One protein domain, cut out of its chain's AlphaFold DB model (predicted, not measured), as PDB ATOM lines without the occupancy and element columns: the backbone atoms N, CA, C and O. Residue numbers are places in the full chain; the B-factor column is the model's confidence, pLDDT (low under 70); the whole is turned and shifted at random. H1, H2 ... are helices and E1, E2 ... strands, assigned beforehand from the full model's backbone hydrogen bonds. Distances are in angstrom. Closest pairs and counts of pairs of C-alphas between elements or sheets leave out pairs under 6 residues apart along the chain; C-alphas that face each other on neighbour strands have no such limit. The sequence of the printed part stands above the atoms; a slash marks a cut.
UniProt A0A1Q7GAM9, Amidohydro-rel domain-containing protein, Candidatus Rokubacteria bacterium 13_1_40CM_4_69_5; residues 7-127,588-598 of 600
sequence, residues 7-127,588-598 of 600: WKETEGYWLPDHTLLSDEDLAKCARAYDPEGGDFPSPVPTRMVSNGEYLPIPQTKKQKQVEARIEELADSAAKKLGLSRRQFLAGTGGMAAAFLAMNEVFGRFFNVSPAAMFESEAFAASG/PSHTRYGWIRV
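Overview. This is residues 7 to 127 and 588 to 598 of the 600 residues of the protein "Amidohydro-rel domain-containing protein" of Candidatus Rokubacteria bacterium 13_1_40CM_4_69_5 (UniProt A0A1Q7GAM9). Two helices, H2 and H4, run side by side in opposite ways, and the short helices H3, H5 and H6 gather at the end where H2 finishes and H4 starts. Beside this helical part is a loose part made largely of loops, with a small ribbon of two short strands, E2 and E3, and beyond it residues 8 to 14 stick out at the far end from H5 and H6. The printed part has 132 residues, with six named helices and three named strands in the order E1 H1 E2 H2 H3 H4 H5 H6 E3, and the sheet, in the order E2 - E3, is antiparallel. The class is mostly helix, though under half of the residues are in named elements. The whole is loose, with a radius of gyration of the C-alphas of 17.7 A, and elongated, spanning 53 by 34 by 26 A.

Arrangement. Strands E2, residues 29 to 31, and E3, residues 595 to 597, are antiparallel neighbours with 140 degrees between their directions. Between them N 30 and O 596 are within hydrogen-bond range at 2.9 A, as are N 596 and O 30 at 2.8 A. H1, residues 23 to 26, is apart from E3, but only just, at 8.2 A. E1, residues 13 to 15, pairs with no named strand; residues 7 to 8 pair with its residues 13 to 14, antiparallel. The hub is H4, residues 92 to 106. It touches H2, residues 61 to 81, at a shallow tilt of 35.0 degrees, only just short of steep, opposite ways; the closest C-alphas are those of Val 66 and Ala 101, 5.3 A apart. H2 touches H3, residues 85 to 89, with residues 74 to 79 alone; the C-alphas of Ala 78 and Arg 85 are closest at 5.4 A. H4 touches H5, residues 114 to 117, closest at the C-alphas of Gly 93 and Met 117, 3.8 A. With residues 92 to 96 alone H4 touches H6, residues 120 to 124, closest at the C-alphas of Thr 92 and Ser 120, 5.9 A. H5 and H6 touch only at the corner. E3 is apart from H2 and H4. In H2, H3, H4 and H6 every O i to N i+4 pair is within hydrogen-bond range; H1 and H5 are too short for such a pair, and of their one O i to N i+3 pair each, that of H5 is within range and that of H1 is not.

Along the chain. E1 begins at C-alpha 13, (-36.693, -19.855, 0.512). H2 is 30.1 A long from C-alpha 61, (-27.557, -24.463, 42.655), and H4 is 20.8 A long. E3 ends at C-alpha 597, (-26.185, -23.306, 29.075).

Size, cuts and confidence. The C-alphas of Glu 11 and Ser 113, 55.3 A apart, are the two farthest from each other. Residues 128 to 587 are not printed, and C-alphas 127 and 588 are 19.4 A apart across this cut. The link from E2 to H2, residues 32 to 60, is long. The mean pLDDT of the printed part is 75.3, with 31 residues under 70, among them residues 7 to 19 and 119 to 127.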
ATOM      1  N   TRP A   7     -37.657 -17.627   6.998       41.81
ATOM      2  CA  TRP A   7     -38.233 -17.239   5.699       41.81
ATOM      3  C   TRP A   7     -37.712 -15.888   5.179       41.81
ATOM      4  O   TRP A   7     -37.717 -14.909   5.925       41.81
ATOM      5  N   LYS A   8     -37.290 -15.817   3.904       47.38
ATOM      6  CA  LYS A   8     -36.872 -14.573   3.231       47.38
ATOM      7  C   LYS A   8     -37.877 -14.196   2.135       47.38
ATOM      8  O   LYS A   8     -37.917 -14.790   1.059       47.38
ATOM      9  N   GLU A   9     -38.689 -13.187   2.429       36.12
ATOM     10  CA  GLU A   9     -39.915 -12.844   1.694       36.12
ATOM     11  C   GLU A   9     -39.690 -12.383   0.239       36.12
ATOM     12  O   GLU A   9     -40.584 -12.507  -0.590       36.12
ATOM     13  N   THR A  10     -38.487 -11.926  -0.119       40.12
ATOM     14  CA  THR A  10     -38.166 -11.454  -1.479       40.12
ATOM     15  C   THR A  10     -37.782 -12.561  -2.467       40.12
ATOM     16  O   THR A  10     -37.803 -12.318  -3.669       40.12
ATOM     17  N   GLU A  11     -37.410 -13.757  -1.992       45.41
ATOM     18  CA  GLU A  11     -36.813 -14.817  -2.833       45.41
ATOM     19  C   GLU A  11     -37.387 -16.229  -2.591       45.41
ATOM     20  O   GLU A  11     -37.044 -17.162  -3.314       45.41
ATOM     21  N   GLY A  12     -38.293 -16.411  -1.623       35.75
ATOM     22  CA  GLY A  12     -39.115 -17.624  -1.513       35.75
ATOM     23  C   GLY A  12     -38.413 -18.886  -0.984       35.75
ATOM     24  O   GLY A  12     -38.895 -19.990  -1.233       35.75
ATOM     25  N   TYR A  13     -37.306 -18.755  -0.246       41.59
ATOM     26  CA  TYR A  13     -36.693 -19.855   0.512       41.59
ATOM     27  C   TYR A  13     -36.222 -19.395   1.903       41.59
ATOM     28  O   TYR A  13     -36.286 -18.217   2.259       41.59
ATOM     29  N   TRP A  14     -35.797 -20.350   2.725       40.00
ATOM     30  CA  TRP A  14     -35.483 -20.161   4.137       40.00
ATOM     31  C   TRP A  14     -33.934 -20.028   4.370       40.00
ATOM     32  O   TRP A  14     -33.172 -20.772   3.756       40.00
ATOM     33  N   LEU A  15     -33.453 -19.181   5.314       46.09
ATOM     34  CA  LEU A  15     -32.051 -19.036   5.820       46.09
ATOM     35  C   LEU A  15     -31.711 -19.729   7.177       46.09
ATOM     36  O   LEU A  15     -32.542 -19.697   8.076       46.09
ATOM     37  N   PRO A  16     -30.507 -20.293   7.417       50.16
ATOM     38  CA  PRO A  16     -30.136 -20.924   8.702       50.16
ATOM     39  C   PRO A  16     -30.252 -19.982   9.919       50.16
ATOM     40  O   PRO A  16     -30.072 -18.774   9.791       50.16
ATOM     41  N   ASP A  17     -30.564 -20.523  11.104       52.28
ATOM     42  CA  ASP A  17     -30.812 -19.730  12.319       52.28
ATOM     43  C   ASP A  17     -29.560 -18.948  12.756       52.28
ATOM     44  O   ASP A  17     -28.561 -19.526  13.177       52.28
ATOM     45  N   HIS A  18     -29.603 -17.620  12.627       58.00
ATOM     46  CA  HIS A  18     -28.477 -16.750  12.955       58.00
ATOM     47  C   HIS A  18     -28.318 -16.605  14.475       58.00
ATOM     48  O   HIS A  18     -29.216 -16.117  15.158       58.00
ATOM     49  N   THR A  19     -27.153 -17.003  14.983       64.12
ATOM     50  CA  THR A  19     -26.663 -16.750  16.345       64.12
ATOM     51  C   THR A  19     -25.324 -16.006  16.255       64.12
ATOM     52  O   THR A  19     -24.593 -16.182  15.281       64.12
ATOM     53  N   LEU A  20     -25.008 -15.159  17.236       72.25
ATOM     54  CA  LEU A  20     -23.682 -14.543  17.400       72.25
ATOM     55  C   LEU A  20     -22.750 -15.402  18.276       72.25
ATOM     56  O   LEU A  20     -21.586 -15.053  18.455       72.25
ATOM     57  N   LEU A  21     -23.249 -16.516  18.824       74.81
ATOM     58  CA  LEU A  21     -22.437 -17.509  19.523       74.81
ATOM     59  C   LEU A  21     -21.467 -18.189  18.556       74.81
ATOM     60  O   LEU A  21     -21.866 -18.623  17.476       74.81
ATOM     61  N   SER A  22     -20.212 -18.333  18.980       82.31
ATOM     62  CA  SER A  22     -19.245 -19.167  18.268       82.31
ATOM     63  C   SER A  22     -19.667 -20.643  18.295       82.31
ATOM     64  O   SER A  22     -20.424 -21.061  19.172       82.31
ATOM     65  N   ASP A  23     -19.132 -21.466  17.390       83.81
ATOM     66  CA  ASP A  23     -19.356 -22.922  17.428       83.81
ATOM     67  C   ASP A  23     -18.915 -23.537  18.770       83.81
ATOM     68  O   ASP A  23     -19.541 -24.471  19.275       83.81
ATOM     69  N   GLU A  24     -17.873 -22.976  19.397       84.00
ATOM     70  CA  GLU A  24     -17.407 -23.379  20.726       84.00
ATOM     71  C   GLU A  24     -18.428 -23.040  21.827       84.00
ATOM     72  O   GLU A  24     -18.623 -23.813  22.767       84.00
ATOM     73  N   ASP A  25     -19.106 -21.900  21.715       84.00
ATOM     74  CA  ASP A  25     -20.153 -21.486  22.649       84.00
ATOM     75  C   ASP A  25     -21.445 -22.279  22.446       84.00
ATOM     76  O   ASP A  25     -22.086 -22.677  23.425       84.00
ATOM     77  N   LEU A  26     -21.799 -22.561  21.189       82.69
ATOM     78  CA  LEU A  26     -22.922 -23.423  20.829       82.69
ATOM     79  C   LEU A  26     -22.729 -24.848  21.348       82.69
ATOM     80  O   LEU A  26     -23.683 -25.425  21.862       82.69
ATOM     81  N   ALA A  27     -21.505 -25.386  21.314       87.19
ATOM     82  CA  ALA A  27     -21.191 -26.706  21.871       87.19
ATOM     83  C   ALA A  27     -21.457 -26.810  23.386       87.19
ATOM     84  O   ALA A  27     -21.591 -27.910  23.925       87.19
ATOM     85  N   LYS A  28     -21.542 -25.670  24.080       87.69
ATOM     86  CA  LYS A  28     -21.834 -25.587  25.518       87.69
ATOM     87  C   LYS A  28     -23.308 -25.280  25.809       87.69
ATOM     88  O   LYS A  28     -23.712 -25.200  26.977       87.69
ATOM     89  N   CYS A  29     -24.114 -25.098  24.766       86.81
ATOM     90  CA  CYS A  29     -25.521 -24.744  24.853       86.81
ATOM     91  C   CYS A  29     -26.428 -25.855  24.310       86.81
ATOM     92  O   CYS A  29     -26.039 -26.669  23.481       86.81
ATOM     93  N   ALA A  30     -27.675 -25.852  24.761       85.81
ATOM     94  CA  ALA A  30     -28.768 -26.580  24.129       85.81
ATOM     95  C   ALA A  30     -29.889 -25.602  23.783       85.81
ATOM     96  O   ALA A  30     -29.919 -24.476  24.288       85.81
ATOM     97  N   ARG A  31     -30.827 -26.017  22.931       81.69
ATOM     98  CA  ARG A  31     -32.034 -25.224  22.695       81.69
ATOM     99  C   ARG A  31     -32.851 -25.130  23.980       81.69
ATOM    100  O   ARG A  31     -33.011 -26.111  24.695       81.69
ATOM    101  N   ALA A  32     -33.359 -23.933  24.252       75.81
ATOM    102  CA  ALA A  32     -34.242 -23.675  25.385       75.81
ATOM    103  C   ALA A  32     -35.603 -24.369  25.227       75.81
ATOM    104  O   ALA A  32     -36.197 -24.770  26.218       75.81
ATOM    105  N   TYR A  33     -36.057 -24.533  23.982       75.69
ATOM    106  CA  TYR A  33     -37.245 -25.298  23.634       75.69
ATOM    107  C   TYR A  33     -36.838 -26.603  22.957       75.69
ATOM    108  O   TYR A  33     -36.164 -26.579  21.924       75.69
ATOM    109  N   ASP A  34     -37.300 -27.714  23.521       67.38
ATOM    110  CA  ASP A  34     -37.187 -29.043  22.937       67.38
ATOM    111  C   ASP A  34     -38.594 -29.590  22.618       67.38
ATOM    112  O   ASP A  34     -39.351 -29.911  23.542       67.38
ATOM    113  N   PRO A  35     -38.973 -29.694  21.328       51.97
ATOM    114  CA  PRO A  35     -40.266 -30.235  20.926       51.97
ATOM    115  C   PRO A  35     -40.429 -31.734  21.242       51.97
ATOM    116  O   PRO A  35     -41.564 -32.213  21.220       51.97
ATOM    117  N   GLU A  36     -39.348 -32.461  21.554       51.25
ATOM    118  CA  GLU A  36     -39.370 -33.891  21.901       51.25
ATOM    119  C   GLU A  36     -39.485 -34.164  23.415       51.25
ATOM    120  O   GLU A  36     -39.602 -35.321  23.824       51.25
ATOM    121  N   GLY A  37     -39.588 -33.118  24.250       50.28
ATOM    122  CA  GLY A  37     -40.108 -33.239  25.621       50.28
ATOM    123  C   GLY A  37     -39.122 -33.014  26.772       50.28
ATOM    124  O   GLY A  37     -39.458 -33.364  27.903       50.28
ATOM    125  N   GLY A  38     -37.951 -32.416  26.531       53.75
ATOM    126  CA  GLY A  38     -37.009 -32.015  27.588       53.75
ATOM    127  C   GLY A  38     -37.282 -30.661  28.269       53.75
ATOM    128  O   GLY A  38     -36.569 -30.307  29.207       53.75
ATOM    129  N   ASP A  39     -38.267 -29.884  27.806       62.44
ATOM    130  CA  ASP A  39     -38.557 -28.533  28.317       62.44
ATOM    131  C   ASP A  39     -39.420 -28.567  29.598       62.44
ATOM    132  O   ASP A  39     -40.458 -29.237  29.651       62.44
ATOM    133  N   PHE A  40     -39.016 -27.800  30.619       71.19
ATOM    134  CA  PHE A  40     -39.840 -27.478  31.785       71.19
ATOM    135  C   PHE A  40     -40.313 -26.019  31.674       71.19
ATOM    136  O   PHE A  40     -39.617 -25.104  32.131       71.19
ATOM    137  N   PRO A  41     -41.504 -25.772  31.094       70.31
ATOM    138  CA  PRO A  41     -42.011 -24.432  30.831       70.31
ATOM    139  C   PRO A  41     -42.608 -23.827  32.110       70.31
ATOM    140  O   PRO A  41     -43.815 -23.604  32.227       70.31
ATOM    141  N   SER A  42     -41.751 -23.609  33.108       79.88
ATOM    142  CA  SER A  42     -42.106 -22.947  34.361       79.88
ATOM    143  C   SER A  42     -42.696 -21.556  34.087       79.88
ATOM    144  O   SER A  42     -42.166 -20.819  33.245       79.88
ATOM    145  N   PRO A  43     -43.739 -21.133  34.824       78.19
ATOM    146  CA  PRO A  43     -44.299 -19.790  34.694       78.19
ATOM    147  C   PRO A  43     -43.283 -18.694  35.049       78.19
ATOM    148  O   PRO A  43     -43.341 -17.603  34.481       78.19
ATOM    149  N   VAL A  44     -42.317 -19.000  35.927       80.19
ATOM    150  CA  VAL A  44     -41.173 -18.136  36.257       80.19
ATOM    151  C   VAL A  44     -39.880 -18.791  35.754       80.19
ATOM    152  O   VAL A  44     -39.585 -19.916  36.169       80.19
ATOM    153  N   PRO A  45     -39.087 -18.127  34.890       81.50
ATOM    154  CA  PRO A  45     -37.817 -18.667  34.417       81.50
ATOM    155  C   PRO A  45     -36.825 -18.893  35.560       81.50
ATOM    156  O   PRO A  45     -36.534 -18.000  36.351       81.50
ATOM    157  N   THR A  46     -36.259 -20.088  35.606       85.69
ATOM    158  CA  THR A  46     -35.270 -20.528  36.604       85.69
ATOM    159  C   THR A  46     -33.851 -20.545  36.043       85.69
ATOM    160  O   THR A  46     -32.908 -20.830  36.773       85.69
ATOM    161  N   ARG A  47     -33.672 -20.261  34.750       85.44
ATOM    162  CA  ARG A  47     -32.386 -20.267  34.045       85.44
ATOM    163  C   ARG A  47     -32.373 -19.208  32.944       85.44
ATOM    164  O   ARG A  47     -33.423 -18.845  32.417       85.44
ATOM    165  N   MET A  48     -31.183 -18.722  32.604       81.56
ATOM    166  CA  MET A  48     -30.992 -17.729  31.548       81.56
ATOM    167  C   MET A  48     -31.198 -18.368  30.171       81.56
ATOM    168  O   MET A  48     -30.607 -19.407  29.878       81.56
ATOM    169  N   VAL A  49     -32.014 -17.730  29.331       81.94
ATOM    170  CA  VAL A  49     -32.227 -18.112  27.931       81.94
ATOM    171  C   VAL A  49     -31.659 -17.004  27.056       81.94
ATOM    172  O   VAL A  49     -32.157 -15.882  27.075       81.94
ATOM    173  N   SER A  50     -30.613 -17.319  26.305       77.50
ATOM    174  CA  SER A  50     -30.014 -16.408  25.336       77.50
ATOM    175  C   SER A  50     -30.769 -16.466  24.011       77.50
ATOM    176  O   SER A  50     -31.144 -17.539  23.541       77.50
ATOM    177  N   ASN A  51     -30.943 -15.321  23.363       75.38
ATOM    178  CA  ASN A  51     -31.415 -15.223  21.979       75.38
ATOM    179  C   ASN A  51     -30.337 -15.622  20.946       75.38
ATOM    180  O   ASN A  51     -30.620 -15.626  19.752       75.38
ATOM    181  N   GLY A  52     -29.126 -15.968  21.396       73.38
ATOM    182  CA  GLY A  52     -27.965 -16.250  20.554       73.38
ATOM    183  C   GLY A  52     -26.954 -15.103  20.491       73.38
ATOM    184  O   GLY A  52     -25.941 -15.245  19.823       73.38
ATOM    185  N   GLU A  53     -27.175 -13.975  21.171       71.06
ATOM    186  CA  GLU A  53     -26.239 -12.835  21.128       71.06
ATOM    187  C   GLU A  53     -25.091 -12.939  22.139       71.06
ATOM    188  O   GLU A  53     -24.027 -12.358  21.945       71.06
ATOM    189  N   TYR A  54     -25.298 -13.683  23.223       79.06
ATOM    190  CA  TYR A  54     -24.329 -13.856  24.301       79.06
ATOM    191  C   TYR A  54     -24.421 -15.256  24.882       79.06
ATOM    192  O   TYR A  54     -25.473 -15.902  24.852       79.06
ATOM    193  N   LEU A  55     -23.314 -15.732  25.441       84.19
ATOM    194  CA  LEU A  55     -23.259 -17.039  26.063       84.19
ATOM    195  C   LEU A  55     -24.020 -17.021  27.403       84.19
ATOM    196  O   LEU A  55     -23.606 -16.299  28.312       84.19
ATOM    197  N   PRO A  56     -25.125 -17.779  27.557       83.75
ATOM    198  CA  PRO A  56     -25.888 -17.779  28.800       83.75
ATOM    199  C   PRO A  56     -25.065 -18.379  29.947       83.75
ATOM    200  O   PRO A  56     -24.266 -19.297  29.745       83.75
ATOM    201  N   ILE A  57     -25.282 -17.894  31.171       86.31
ATOM    202  CA  ILE A  57     -24.631 -18.458  32.360       86.31
ATOM    203  C   ILE A  57     -25.277 -19.792  32.776       86.31
ATOM    204  O   ILE A  57     -26.485 -19.981  32.588       86.31
ATOM    205  N   PRO A  58     -24.510 -20.722  33.380       85.81
ATOM    206  CA  PRO A  58     -25.070 -21.944  33.944       85.81
ATOM    207  C   PRO A  58     -26.080 -21.647  35.054       85.81
ATOM    208  O   PRO A  58     -25.855 -20.793  35.914       85.81
ATOM    209  N   GLN A  59     -27.162 -22.420  35.086       88.06
ATOM    210  CA  GLN A  59     -28.139 -22.382  36.170       88.06
ATOM    211  C   GLN A  59     -27.463 -22.656  37.527       88.06
ATOM    212  O   GLN A  59     -26.779 -23.671  37.713       88.06
ATOM    213  N   THR A  60     -27.671 -21.763  38.493       88.31
ATOM    214  CA  THR A  60     -27.082 -21.865  39.837       88.31
ATOM    215  C   THR A  60     -27.694 -23.011  40.652       88.31
ATOM    216  O   THR A  60     -28.780 -23.507  40.355       88.31
ATOM    217  N   LYS A  61     -27.030 -23.420  41.748       88.69
ATOM    218  CA  LYS A  61     -27.557 -24.463  42.655       88.69
ATOM    219  C   LYS A  61     -28.931 -24.103  43.232       88.69
ATOM    220  O   LYS A  61     -29.809 -24.956  43.254       88.69
ATOM    221  N   LYS A  62     -29.127 -22.853  43.665       85.00
ATOM    222  CA  LYS A  62     -30.416 -22.388  44.199       85.00
ATOM    223  C   LYS A  62     -31.495 -22.324  43.114       85.00
ATOM    224  O   LYS A  62     -32.618 -22.736  43.349       85.00
ATOM    225  N   GLN A  63     -31.152 -21.900  41.900       86.06
ATOM    226  CA  GLN A  63     -32.083 -21.937  40.767       86.06
ATOM    227  C   GLN A  63     -32.532 -23.361  40.408       86.06
ATOM    228  O   GLN A  63     -33.719 -23.577  40.181       86.06
ATOM    229  N   LYS A  64     -31.611 -24.338  40.424       88.81
ATOM    230  CA  LYS A  64     -31.941 -25.767  40.269       88.81
ATOM    231  C   LYS A  64     -32.877 -26.259  41.374       88.81
ATOM    232  O   LYS A  64     -33.798 -27.015  41.101       88.81
ATOM    233  N   GLN A  65     -32.651 -25.818  42.615       90.12
ATOM    234  CA  GLN A  65     -33.527 -26.142  43.746       90.12
ATOM    235  C   GLN A  65     -34.928 -25.555  43.569       90.12
ATOM    236  O   GLN A  65     -35.898 -26.264  43.814       90.12
ATOM    237  N   VAL A  66     -35.046 -24.300  43.116       88.81
ATOM    238  CA  VAL A  66     -36.353 -23.704  42.809       88.81
ATOM    239  C   VAL A  66     -37.048 -24.503  41.722       88.81
ATOM    240  O   VAL A  66     -38.172 -24.926  41.934       88.81
ATOM    241  N   GLU A  67     -36.391 -24.767  40.595       90.44
ATOM    242  CA  GLU A  67     -36.991 -25.506  39.479       90.44
ATOM    243  C   GLU A  67     -37.503 -26.891  39.887       90.44
ATOM    244  O   GLU A  67     -38.676 -27.188  39.675       90.44
ATOM    245  N   ALA A  68     -36.670 -27.681  40.573       91.62
ATOM    246  CA  ALA A  68     -37.064 -28.986  41.099       91.62
ATOM    247  C   ALA A  68     -38.249 -28.878  42.072       91.62
ATOM    248  O   ALA A  68     -39.131 -29.736  42.101       91.62
ATOM    249  N   ARG A  69     -38.300 -27.800  42.859       93.19
ATOM    250  CA  ARG A  69     -39.403 -27.570  43.785       93.19
ATOM    251  C   ARG A  69     -40.691 -27.154  43.072       93.19
ATOM    252  O   ARG A  69     -41.764 -27.589  43.480       93.19
ATOM    253  N   ILE A  70     -40.608 -26.371  41.995       91.69
ATOM    254  CA  ILE A  70     -41.767 -26.059  41.144       91.69
ATOM    255  C   ILE A  70     -42.292 -27.341  40.503       91.69
ATOM    256  O   ILE A  70     -43.502 -27.551  40.516       91.69
ATOM    257  N   GLU A  71     -41.412 -28.203  39.989       90.31
ATOM    258  CA  GLU A  71     -41.788 -29.510  39.438       90.31
ATOM    259  C   GLU A  71     -42.557 -30.353  40.460       90.31
ATOM    260  O   GLU A  71     -43.661 -30.812  40.170       90.31
ATOM    261  N   GLU A  72     -42.022 -30.490  41.675       92.44
ATOM    262  CA  GLU A  72     -42.644 -31.272  42.748       92.44
ATOM    263  C   GLU A  72     -44.023 -30.719  43.153       92.44
ATOM    264  O   GLU A  72     -45.005 -31.464  43.268       92.44
ATOM    265  N   LEU A  73     -44.112 -29.400  43.349       91.25
ATOM    266  CA  LEU A  73     -45.358 -28.723  43.705       91.25
ATOM    267  C   LEU A  73     -46.393 -28.839  42.580       91.25
ATOM    268  O   LEU A  73     -47.558 -29.144  42.845       91.25
ATOM    269  N   ALA A  74     -45.967 -28.646  41.331       89.19
ATOM    270  CA  ALA A  74     -46.822 -28.759  40.159       89.19
ATOM    271  C   ALA A  74     -47.317 -30.189  39.943       89.19
ATOM    272  O   ALA A  74     -48.485 -30.367  39.615       89.19
ATOM    273  N   ASP A  75     -46.488 -31.208  40.173       89.88
ATOM    274  CA  ASP A  75     -46.896 -32.612  40.072       89.88
ATOM    275  C   ASP A  75     -47.951 -32.991  41.098       89.88
ATOM    276  O   ASP A  75     -48.984 -33.582  40.765       89.88
ATOM    277  N   SER A  76     -47.705 -32.618  42.352       88.81
ATOM    278  CA  SER A  76     -48.646 -32.854  43.440       88.81
ATOM    279  C   SER A  76     -49.978 -32.145  43.179       88.81
ATOM    280  O   SER A  76     -51.054 -32.748  43.291       88.81
ATOM    281  N   ALA A  77     -49.919 -30.877  42.763       86.94
ATOM    282  CA  ALA A  77     -51.101 -30.058  42.558       86.94
ATOM    283  C   ALA A  77     -51.891 -30.420  41.297       86.94
ATOM    284  O   ALA A  77     -53.110 -30.589  41.378       86.94
ATOM    285  N   ALA A  78     -51.219 -30.636  40.165       88.56
ATOM    286  CA  ALA A  78     -51.857 -31.058  38.922       88.56
ATOM    287  C   ALA A  78     -52.582 -32.401  39.093       88.56
ATOM    288  O   ALA A  78     -53.746 -32.523  38.703       88.56
ATOM    289  N   LYS A  79     -51.953 -33.375  39.774       89.56
ATOM    290  CA  LYS A  79     -52.573 -34.675  40.079       89.56
ATOM    291  C   LYS A  79     -53.833 -34.524  40.930       89.56
ATOM    292  O   LYS A  79     -54.828 -35.194  40.662       89.56
ATOM    293  N   LYS A  80     -53.806 -33.654  41.942       85.81
ATOM    294  CA  LYS A  80     -54.959 -33.417  42.824       85.81
ATOM    295  C   LYS A  80     -56.115 -32.712  42.107       85.81
ATOM    296  O   LYS A  80     -57.266 -32.986  42.427       85.81
ATOM    297  N   LEU A  81     -55.813 -31.838  41.147       82.31
ATOM    298  CA  LEU A  81     -56.803 -31.087  40.365       82.31
ATOM    299  C   LEU A  81     -57.298 -31.825  39.110       82.31
ATOM    300  O   LEU A  81     -58.194 -31.330  38.433       82.31
ATOM    301  N   GLY A  82     -56.720 -32.984  38.775       86.88
ATOM    302  CA  GLY A  82     -57.047 -33.707  37.542       86.88
ATOM    303  C   GLY A  82     -56.599 -32.981  36.265       86.88
ATOM    304  O   GLY A  82     -57.186 -33.191  35.207       86.88
ATOM    305  N   LEU A  83     -55.578 -32.123  36.358       84.75
ATOM    306  CA  LEU A  83     -55.000 -31.378  35.236       84.75
ATOM    307  C   LEU A  83     -53.685 -32.022  34.783       84.75
ATOM    308  O   LEU A  83     -52.993 -32.674  35.566       84.75
ATOM    309  N   SER A  84     -53.282 -31.790  33.532       85.31
ATOM    310  CA  SER A  84     -51.887 -32.045  33.152       85.31
ATOM    311  C   SER A  84     -50.960 -31.018  33.813       85.31
ATOM    312  O   SER A  84     -51.342 -29.860  33.997       85.31
ATOM    313  N   ARG A  85     -49.710 -31.404  34.107       85.06
ATOM    314  CA  ARG A  85     -48.682 -30.490  34.647       85.06
ATOM    315  C   ARG A  85     -48.561 -29.211  33.814       85.06
ATOM    316  O   ARG A  85     -48.495 -28.119  34.362       85.06
ATOM    317  N   ARG A  86     -48.603 -29.339  32.484       79.94
ATOM    318  CA  ARG A  86     -48.545 -28.208  31.548       79.94
ATOM    319  C   ARG A  86     -49.730 -27.253  31.711       79.94
ATOM    320  O   ARG A  86     -49.526 -26.048  31.759       79.94
ATOM    321  N   GLN A  87     -50.952 -27.778  31.823       76.75
ATOM    322  CA  GLN A  87     -52.148 -26.958  32.065       76.75
ATOM    323  C   GLN A  87     -52.112 -26.286  33.440       76.75
ATOM    324  O   GLN A  87     -52.529 -25.141  33.571       76.75
ATOM    325  N   PHE A  88     -51.598 -26.981  34.456       85.25
ATOM    326  CA  PHE A  88     -51.432 -26.422  35.792       85.25
ATOM    327  C   PHE A  88     -50.430 -25.260  35.811       85.25
ATOM    328  O   PHE A  88     -50.742 -24.185  36.322       85.25
ATOM    329  N   LEU A  89     -49.249 -25.469  35.219       83.81
ATOM    330  CA  LEU A  89     -48.181 -24.469  35.148       83.81
ATOM    331  C   LEU A  89     -48.591 -23.224  34.355       83.81
ATOM    332  O   LEU A  89     -48.143 -22.136  34.693       83.81
ATOM    333  N   ALA A  90     -49.470 -23.383  33.362       77.44
ATOM    334  CA  ALA A  90     -50.051 -22.289  32.586       77.44
ATOM    335  C   ALA A  90     -51.084 -21.442  33.360       77.44
ATOM    336  O   ALA A  90     -51.448 -20.351  32.919       77.44
ATOM    337  N   GLY A  91     -51.584 -21.943  34.494       72.50
ATOM    338  CA  GLY A  91     -52.614 -21.299  35.305       72.50
ATOM    339  C   GLY A  91     -52.074 -20.550  36.527       72.50
ATOM    340  O   GLY A  91     -50.884 -20.553  36.842       72.50
ATOM    341  N   THR A  92     -52.984 -19.938  37.285       75.81
ATOM    342  CA  THR A  92     -52.655 -19.224  38.532       75.81
ATOM    343  C   THR A  92     -52.036 -20.131  39.599       75.81
ATOM    344  O   THR A  92     -51.148 -19.693  40.331       75.81
ATOM    345  N   GLY A  93     -52.433 -21.408  39.645       79.00
ATOM    346  CA  GLY A  93     -51.836 -22.409  40.532       79.00
ATOM    347  C   GLY A  93     -50.358 -22.679  40.230       79.00
ATOM    348  O   GLY A  93     -49.556 -22.818  41.155       79.00
ATOM    349  N   GLY A  94     -49.971 -22.654  38.949       82.75
ATOM    350  CA  GLY A  94     -48.580 -22.734  38.509       82.75
ATOM    351  C   GLY A  94     -47.731 -21.571  39.015       82.75
ATOM    352  O   GLY A  94     -46.641 -21.777  39.548       82.75
ATOM    353  N   MET A  95     -48.252 -20.347  38.903       81.38
ATOM    354  CA  MET A  95     -47.583 -19.155  39.432       81.38
ATOM    355  C   MET A  95     -47.465 -19.203  40.964       81.38
ATOM    356  O   MET A  95     -46.422 -18.862  41.520       81.38
ATOM    357  N   ALA A  96     -48.501 -19.689  41.657       82.12
ATOM    358  CA  ALA A  96     -48.458 -19.894  43.102       82.12
ATOM    359  C   ALA A  96     -47.369 -20.902  43.512       82.12
ATOM    360  O   ALA A  96     -46.616 -20.642  44.452       82.12
ATOM    361  N   ALA A  97     -47.250 -22.020  42.787       86.12
ATOM    362  CA  ALA A  97     -46.201 -23.014  43.003       86.12
ATOM    363  C   ALA A  97     -44.798 -22.419  42.794       86.12
ATOM    364  O   ALA A  97     -43.900 -22.674  43.595       86.12
ATOM    365  N   ALA A  98     -44.625 -21.561  41.781       85.88
ATOM    366  CA  ALA A  98     -43.377 -20.837  41.553       85.88
ATOM    367  C   ALA A  98     -43.003 -19.918  42.720       85.88
ATOM    368  O   ALA A  98     -41.889 -19.999  43.236       85.88
ATOM    369  N   PHE A  99     -43.940 -19.101  43.201       83.62
ATOM    370  CA  PHE A  99     -43.684 -18.218  44.339       83.62
ATOM    371  C   PHE A  99     -43.452 -18.974  45.652       83.62
ATOM    372  O   PHE A  99     -42.624 -18.547  46.453       83.62
ATOM    373  N   LEU A 100     -44.113 -20.116  45.872       85.19
ATOM    374  CA  LEU A 100     -43.841 -20.986  47.021       85.19
ATOM    375  C   LEU A 100     -42.434 -21.588  46.950       85.19
ATOM    376  O   LEU A 100     -41.690 -21.499  47.924       85.19
ATOM    377  N   ALA A 101     -42.035 -22.120  45.793       87.88
ATOM    378  CA  ALA A 101     -40.692 -22.656  45.581       87.88
ATOM    379  C   ALA A 101     -39.605 -21.587  45.784       87.88
ATOM    380  O   ALA A 101     -38.596 -21.832  46.446       87.88
ATOM    381  N   MET A 102     -39.824 -20.374  45.269       83.56
ATOM    382  CA  MET A 102     -38.918 -19.246  45.491       83.56
ATOM    383  C   MET A 102     -38.867 -18.846  46.967       83.56
ATOM    384  O   MET A 102     -37.774 -18.623  47.488       83.56
ATOM    385  N   ASN A 103     -40.012 -18.822  47.655       86.94
ATOM    386  CA  ASN A 103     -40.070 -18.528  49.083       86.94
ATOM    387  C   ASN A 103     -39.273 -19.532  49.927       86.94
ATOM    388  O   ASN A 103     -38.611 -19.142  50.888       86.94
ATOM    389  N   GLU A 104     -39.331 -20.817  49.578       85.69
ATOM    390  CA  GLU A 104     -38.612 -21.878  50.289       85.69
ATOM    391  C   GLU A 104     -37.090 -21.815  50.066       85.69
ATOM    392  O   GLU A 104     -36.323 -22.088  50.988       85.69
ATOM    393  N   VAL A 105     -36.634 -21.434  48.866       83.50
ATOM    394  CA  VAL A 105     -35.201 -21.449  48.511       83.50
ATOM    395  C   VAL A 105     -34.495 -20.118  48.783       83.50
ATOM    396  O   VAL A 105     -33.318 -20.094  49.168       83.50
ATOM    397  N   PHE A 106     -35.184 -19.000  48.556       78.62
ATOM    398  CA  PHE A 106     -34.616 -17.657  48.671       78.62
ATOM    399  C   PHE A 106     -35.085 -16.901  49.921       78.62
ATOM    400  O   PHE A 106     -34.401 -15.965  50.325       78.62
ATOM    401  N   GLY A 107     -36.162 -17.340  50.582       71.38
ATOM    402  CA  GLY A 107     -36.790 -16.653  51.718       71.38
ATOM    403  C   GLY A 107     -38.164 -16.086  51.348       71.38
ATOM    404  O   GLY A 107     -38.465 -15.895  50.176       71.38
ATOM    405  N   ARG A 108     -39.036 -15.843  52.338       80.31
ATOM    406  CA  ARG A 108     -40.443 -15.457  52.100       80.31
ATOM    407  C   ARG A 108     -40.576 -14.004  51.623       80.31
ATOM    408  O   ARG A 108     -40.790 -13.111  52.436       80.31
ATOM    409  N   PHE A 109     -40.495 -13.791  50.312       65.25
ATOM    410  CA  PHE A 109     -40.689 -12.488  49.657       65.25
ATOM    411  C   PHE A 109     -42.103 -12.300  49.088       65.25
ATOM    412  O   PHE A 109     -42.552 -11.169  48.906       65.25
ATOM    413  N   PHE A 110     -42.829 -13.393  48.829       73.19
ATOM    414  CA  PHE A 110     -44.163 -13.357  48.227       73.19
ATOM    415  C   PHE A 110     -45.240 -13.824  49.207       73.19
ATOM    416  O   PHE A 110     -45.141 -14.909  49.785       73.19
ATOM    417  N   ASN A 111     -46.318 -13.050  49.354       71.00
ATOM    418  CA  ASN A 111     -47.497 -13.485  50.102       71.00
ATOM    419  C   ASN A 111     -48.351 -14.456  49.267       71.00
ATOM    420  O   ASN A 111     -49.292 -14.048  48.588       71.00
ATOM    421  N   VAL A 112     -48.002 -15.741  49.305       73.94
ATOM    422  CA  VAL A 112     -48.721 -16.829  48.632       73.94
ATOM    423  C   VAL A 112     -49.007 -17.951  49.631       73.94
ATOM    424  O   VAL A 112     -48.123 -18.379  50.376       73.94
ATOM    425  N   SER A 113     -50.255 -18.417  49.679       76.88
ATOM    426  CA  SER A 113     -50.636 -19.561  50.510       76.88
ATOM    427  C   SER A 113     -50.484 -20.868  49.722       76.88
ATOM    428  O   SER A 113     -50.692 -20.877  48.510       76.88
ATOM    429  N   PRO A 114     -50.202 -22.010  50.375       78.88
ATOM    430  CA  PRO A 114     -50.254 -23.315  49.713       78.88
ATOM    431  C   PRO A 114     -51.611 -23.616  49.054       78.88
ATOM    432  O   PRO A 114     -51.661 -24.307  48.042       78.88
ATOM    433  N   ALA A 115     -52.707 -23.062  49.590       76.94
ATOM    434  CA  ALA A 115     -54.045 -23.183  49.011       76.94
ATOM    435  C   ALA A 115     -54.159 -22.510  47.630       76.94
ATOM    436  O   ALA A 115     -54.876 -23.013  46.769       76.94
ATOM    437  N   ALA A 116     -53.386 -21.445  47.372       73.44
ATOM    438  CA  ALA A 116     -53.362 -20.736  46.089       73.44
ATOM    439  C   ALA A 116     -52.882 -21.597  44.907       73.44
ATOM    440  O   ALA A 116     -53.150 -21.246  43.761       73.44
ATOM    441  N   MET A 117     -52.216 -22.732  45.161       80.88
ATOM    442  CA  MET A 117     -51.930 -23.721  44.114       80.88
ATOM    443  C   MET A 117     -53.200 -24.416  43.621       80.88
ATOM    444  O   MET A 117     -53.285 -24.768  42.453       80.88
ATOM    445  N   PHE A 118     -54.181 -24.636  44.494       76.56
ATOM    446  CA  PHE A 118     -55.359 -25.455  44.197       76.56
ATOM    447  C   PHE A 118     -56.587 -24.624  43.839       76.56
ATOM    448  O   PHE A 118     -57.456 -25.077  43.101       76.56
ATOM    449  N   GLU A 119     -56.650 -23.406  44.361       68.19
ATOM    450  CA  GLU A 119     -57.813 -22.542  44.267       68.19
ATOM    451  C   GLU A 119     -57.386 -21.236  43.596       68.19
ATOM    452  O   GLU A 119     -56.676 -20.414  44.183       68.19
ATOM    453  N   SER A 120     -57.826 -21.026  42.351       55.19
ATOM    454  CA  SER A 120     -57.596 -19.767  41.627       55.19
ATOM    455  C   SER A 120     -58.129 -18.563  42.406       55.19
ATOM    456  O   SER A 120     -57.551 -17.480  42.335       55.19
ATOM    457  N   GLU A 121     -59.171 -18.775  43.209       46.72
ATOM    458  CA  GLU A 121     -59.741 -17.827  44.161       46.72
ATOM    459  C   GLU A 121     -58.795 -17.520  45.329       46.72
ATOM    460  O   GLU A 121     -58.683 -16.359  45.702       46.72
ATOM    461  N   ALA A 122     -58.039 -18.492  45.855       51.06
ATOM    462  CA  ALA A 122     -57.025 -18.253  46.886       51.06
ATOM    463  C   ALA A 122     -55.786 -17.520  46.332       51.06
ATOM    464  O   ALA A 122     -55.174 -16.715  47.036       51.06
ATOM    465  N   PHE A 123     -55.441 -17.726  45.053       46.69
ATOM    466  CA  PHE A 123     -54.446 -16.897  44.362       46.69
ATOM    467  C   PHE A 123     -54.971 -15.473  44.118       46.69
ATOM    468  O   PHE A 123     -54.288 -14.499  44.445       46.69
ATOM    469  N   ALA A 124     -56.200 -15.331  43.620       49.56
ATOM    470  CA  ALA A 124     -56.852 -14.033  43.450       49.56
ATOM    471  C   ALA A 124     -57.015 -13.284  44.788       49.56
ATOM    472  O   ALA A 124     -56.821 -12.074  44.829       49.56
ATOM    473  N   ALA A 125     -57.270 -13.997  45.891       52.38
ATOM    474  CA  ALA A 125     -57.380 -13.446  47.243       52.38
ATOM    475  C   ALA A 125     -56.061 -12.867  47.787       52.38
ATOM    476  O   ALA A 125     -56.083 -12.079  48.728       52.38
ATOM    477  N   SER A 126     -54.914 -13.231  47.201       62.41
ATOM    478  CA  SER A 126     -53.610 -12.622  47.517       62.41
ATOM    479  C   SER A 126     -53.260 -11.417  46.633       62.41
ATOM    480  O   SER A 126     -52.250 -10.757  46.881       62.41
ATOM    481  N   GLY A 127     -54.057 -11.142  45.594       66.69
ATOM    482  CA  GLY A 127     -53.931  -9.959  44.741       66.69
ATOM    483  C   GLY A 127     -54.647  -8.732  45.306       66.69
ATOM    484  O   GLY A 127     -55.379  -8.851  46.293       66.69
ATOM    485  N   PRO A 588     -51.292 -19.883  28.454       59.69
ATOM    486  CA  PRO A 588     -49.882 -19.533  28.306       59.69
ATOM    487  C   PRO A 588     -49.024 -20.786  28.096       59.69
ATOM    488  O   PRO A 588     -49.036 -21.703  28.911       59.69
ATOM    489  N   SER A 589     -48.266 -20.852  27.000       64.19
ATOM    490  CA  SER A 589     -47.439 -22.036  26.726       64.19
ATOM    491  C   SER A 589     -46.151 -22.072  27.552       64.19
ATOM    492  O   SER A 589     -45.523 -23.123  27.631       64.19
ATOM    493  N   HIS A 590     -45.746 -20.917  28.098       74.19
ATOM    494  CA  HIS A 590     -44.460 -20.639  28.754       74.19
ATOM    495  C   HIS A 590     -43.218 -21.135  27.995       74.19
ATOM    496  O   HIS A 590     -42.116 -21.138  28.535       74.19
ATOM    497  N   THR A 591     -43.376 -21.450  26.711       73.81
ATOM    498  CA  THR A 591     -42.305 -21.871  25.818       73.81
ATOM    499  C   THR A 591     -41.279 -20.751  25.667       73.81
ATOM    500  O   THR A 591     -41.636 -19.569  25.592       73.81
ATOM    501  N   ARG A 592     -39.994 -21.110  25.641       74.00
ATOM    502  CA  ARG A 592     -38.887 -20.165  25.465       74.00
ATOM    503  C   ARG A 592     -38.046 -20.583  24.267       74.00
ATOM    504  O   ARG A 592     -37.486 -21.668  24.252       74.00
ATOM    505  N   TYR A 593     -37.930 -19.707  23.276       77.06
ATOM    506  CA  TYR A 593     -37.067 -19.928  22.117       77.06
ATOM    507  C   TYR A 593     -35.701 -19.285  22.368       77.06
ATOM    508  O   TYR A 593     -35.636 -18.143  22.816       77.06
ATOM    509  N   GLY A 594     -34.616 -20.016  22.105       78.88
ATOM    510  CA  GLY A 594     -33.255 -19.547  22.364       78.88
ATOM    511  C   GLY A 594     -32.304 -20.674  22.759       78.88
ATOM    512  O   GLY A 594     -32.559 -21.844  22.459       78.88
ATOM    513  N   TRP A 595     -31.222 -20.314  23.442       82.44
ATOM    514  CA  TRP A 595     -30.152 -21.198  23.898       82.44
ATOM    515  C   TRP A 595     -30.008 -21.133  25.420       82.44
ATOM    516  O   TRP A 595     -30.009 -20.050  26.004       82.44
ATOM    517  N   ILE A 596     -29.866 -22.286  26.068       86.69
ATOM    518  CA  ILE A 596     -29.553 -22.425  27.497       86.69
ATOM    519  C   ILE A 596     -28.181 -23.060  27.665       86.69
ATOM    520  O   ILE A 596     -27.770 -23.892  26.861       86.69
ATOM    521  N   ARG A 597     -27.483 -22.713  28.746       88.19
ATOM    522  CA  ARG A 597     -26.185 -23.306  29.075       88.19
ATOM    523  C   ARG A 597     -26.363 -24.705  29.672       88.19
ATOM    524  O   ARG A 597     -27.081 -24.846  30.663       88.19
ATOM    525  N   VAL A 598     -25.689 -25.713  29.112       83.62
ATOM    526  CA  VAL A 598     -25.781 -27.117  29.577       83.62
ATOM    527  C   VAL A 598     -24.467 -27.698  30.097       83.62
ATOM    528  O   VAL A 598     -24.494 -28.664  30.857       83.62
TER     529      VAL A 598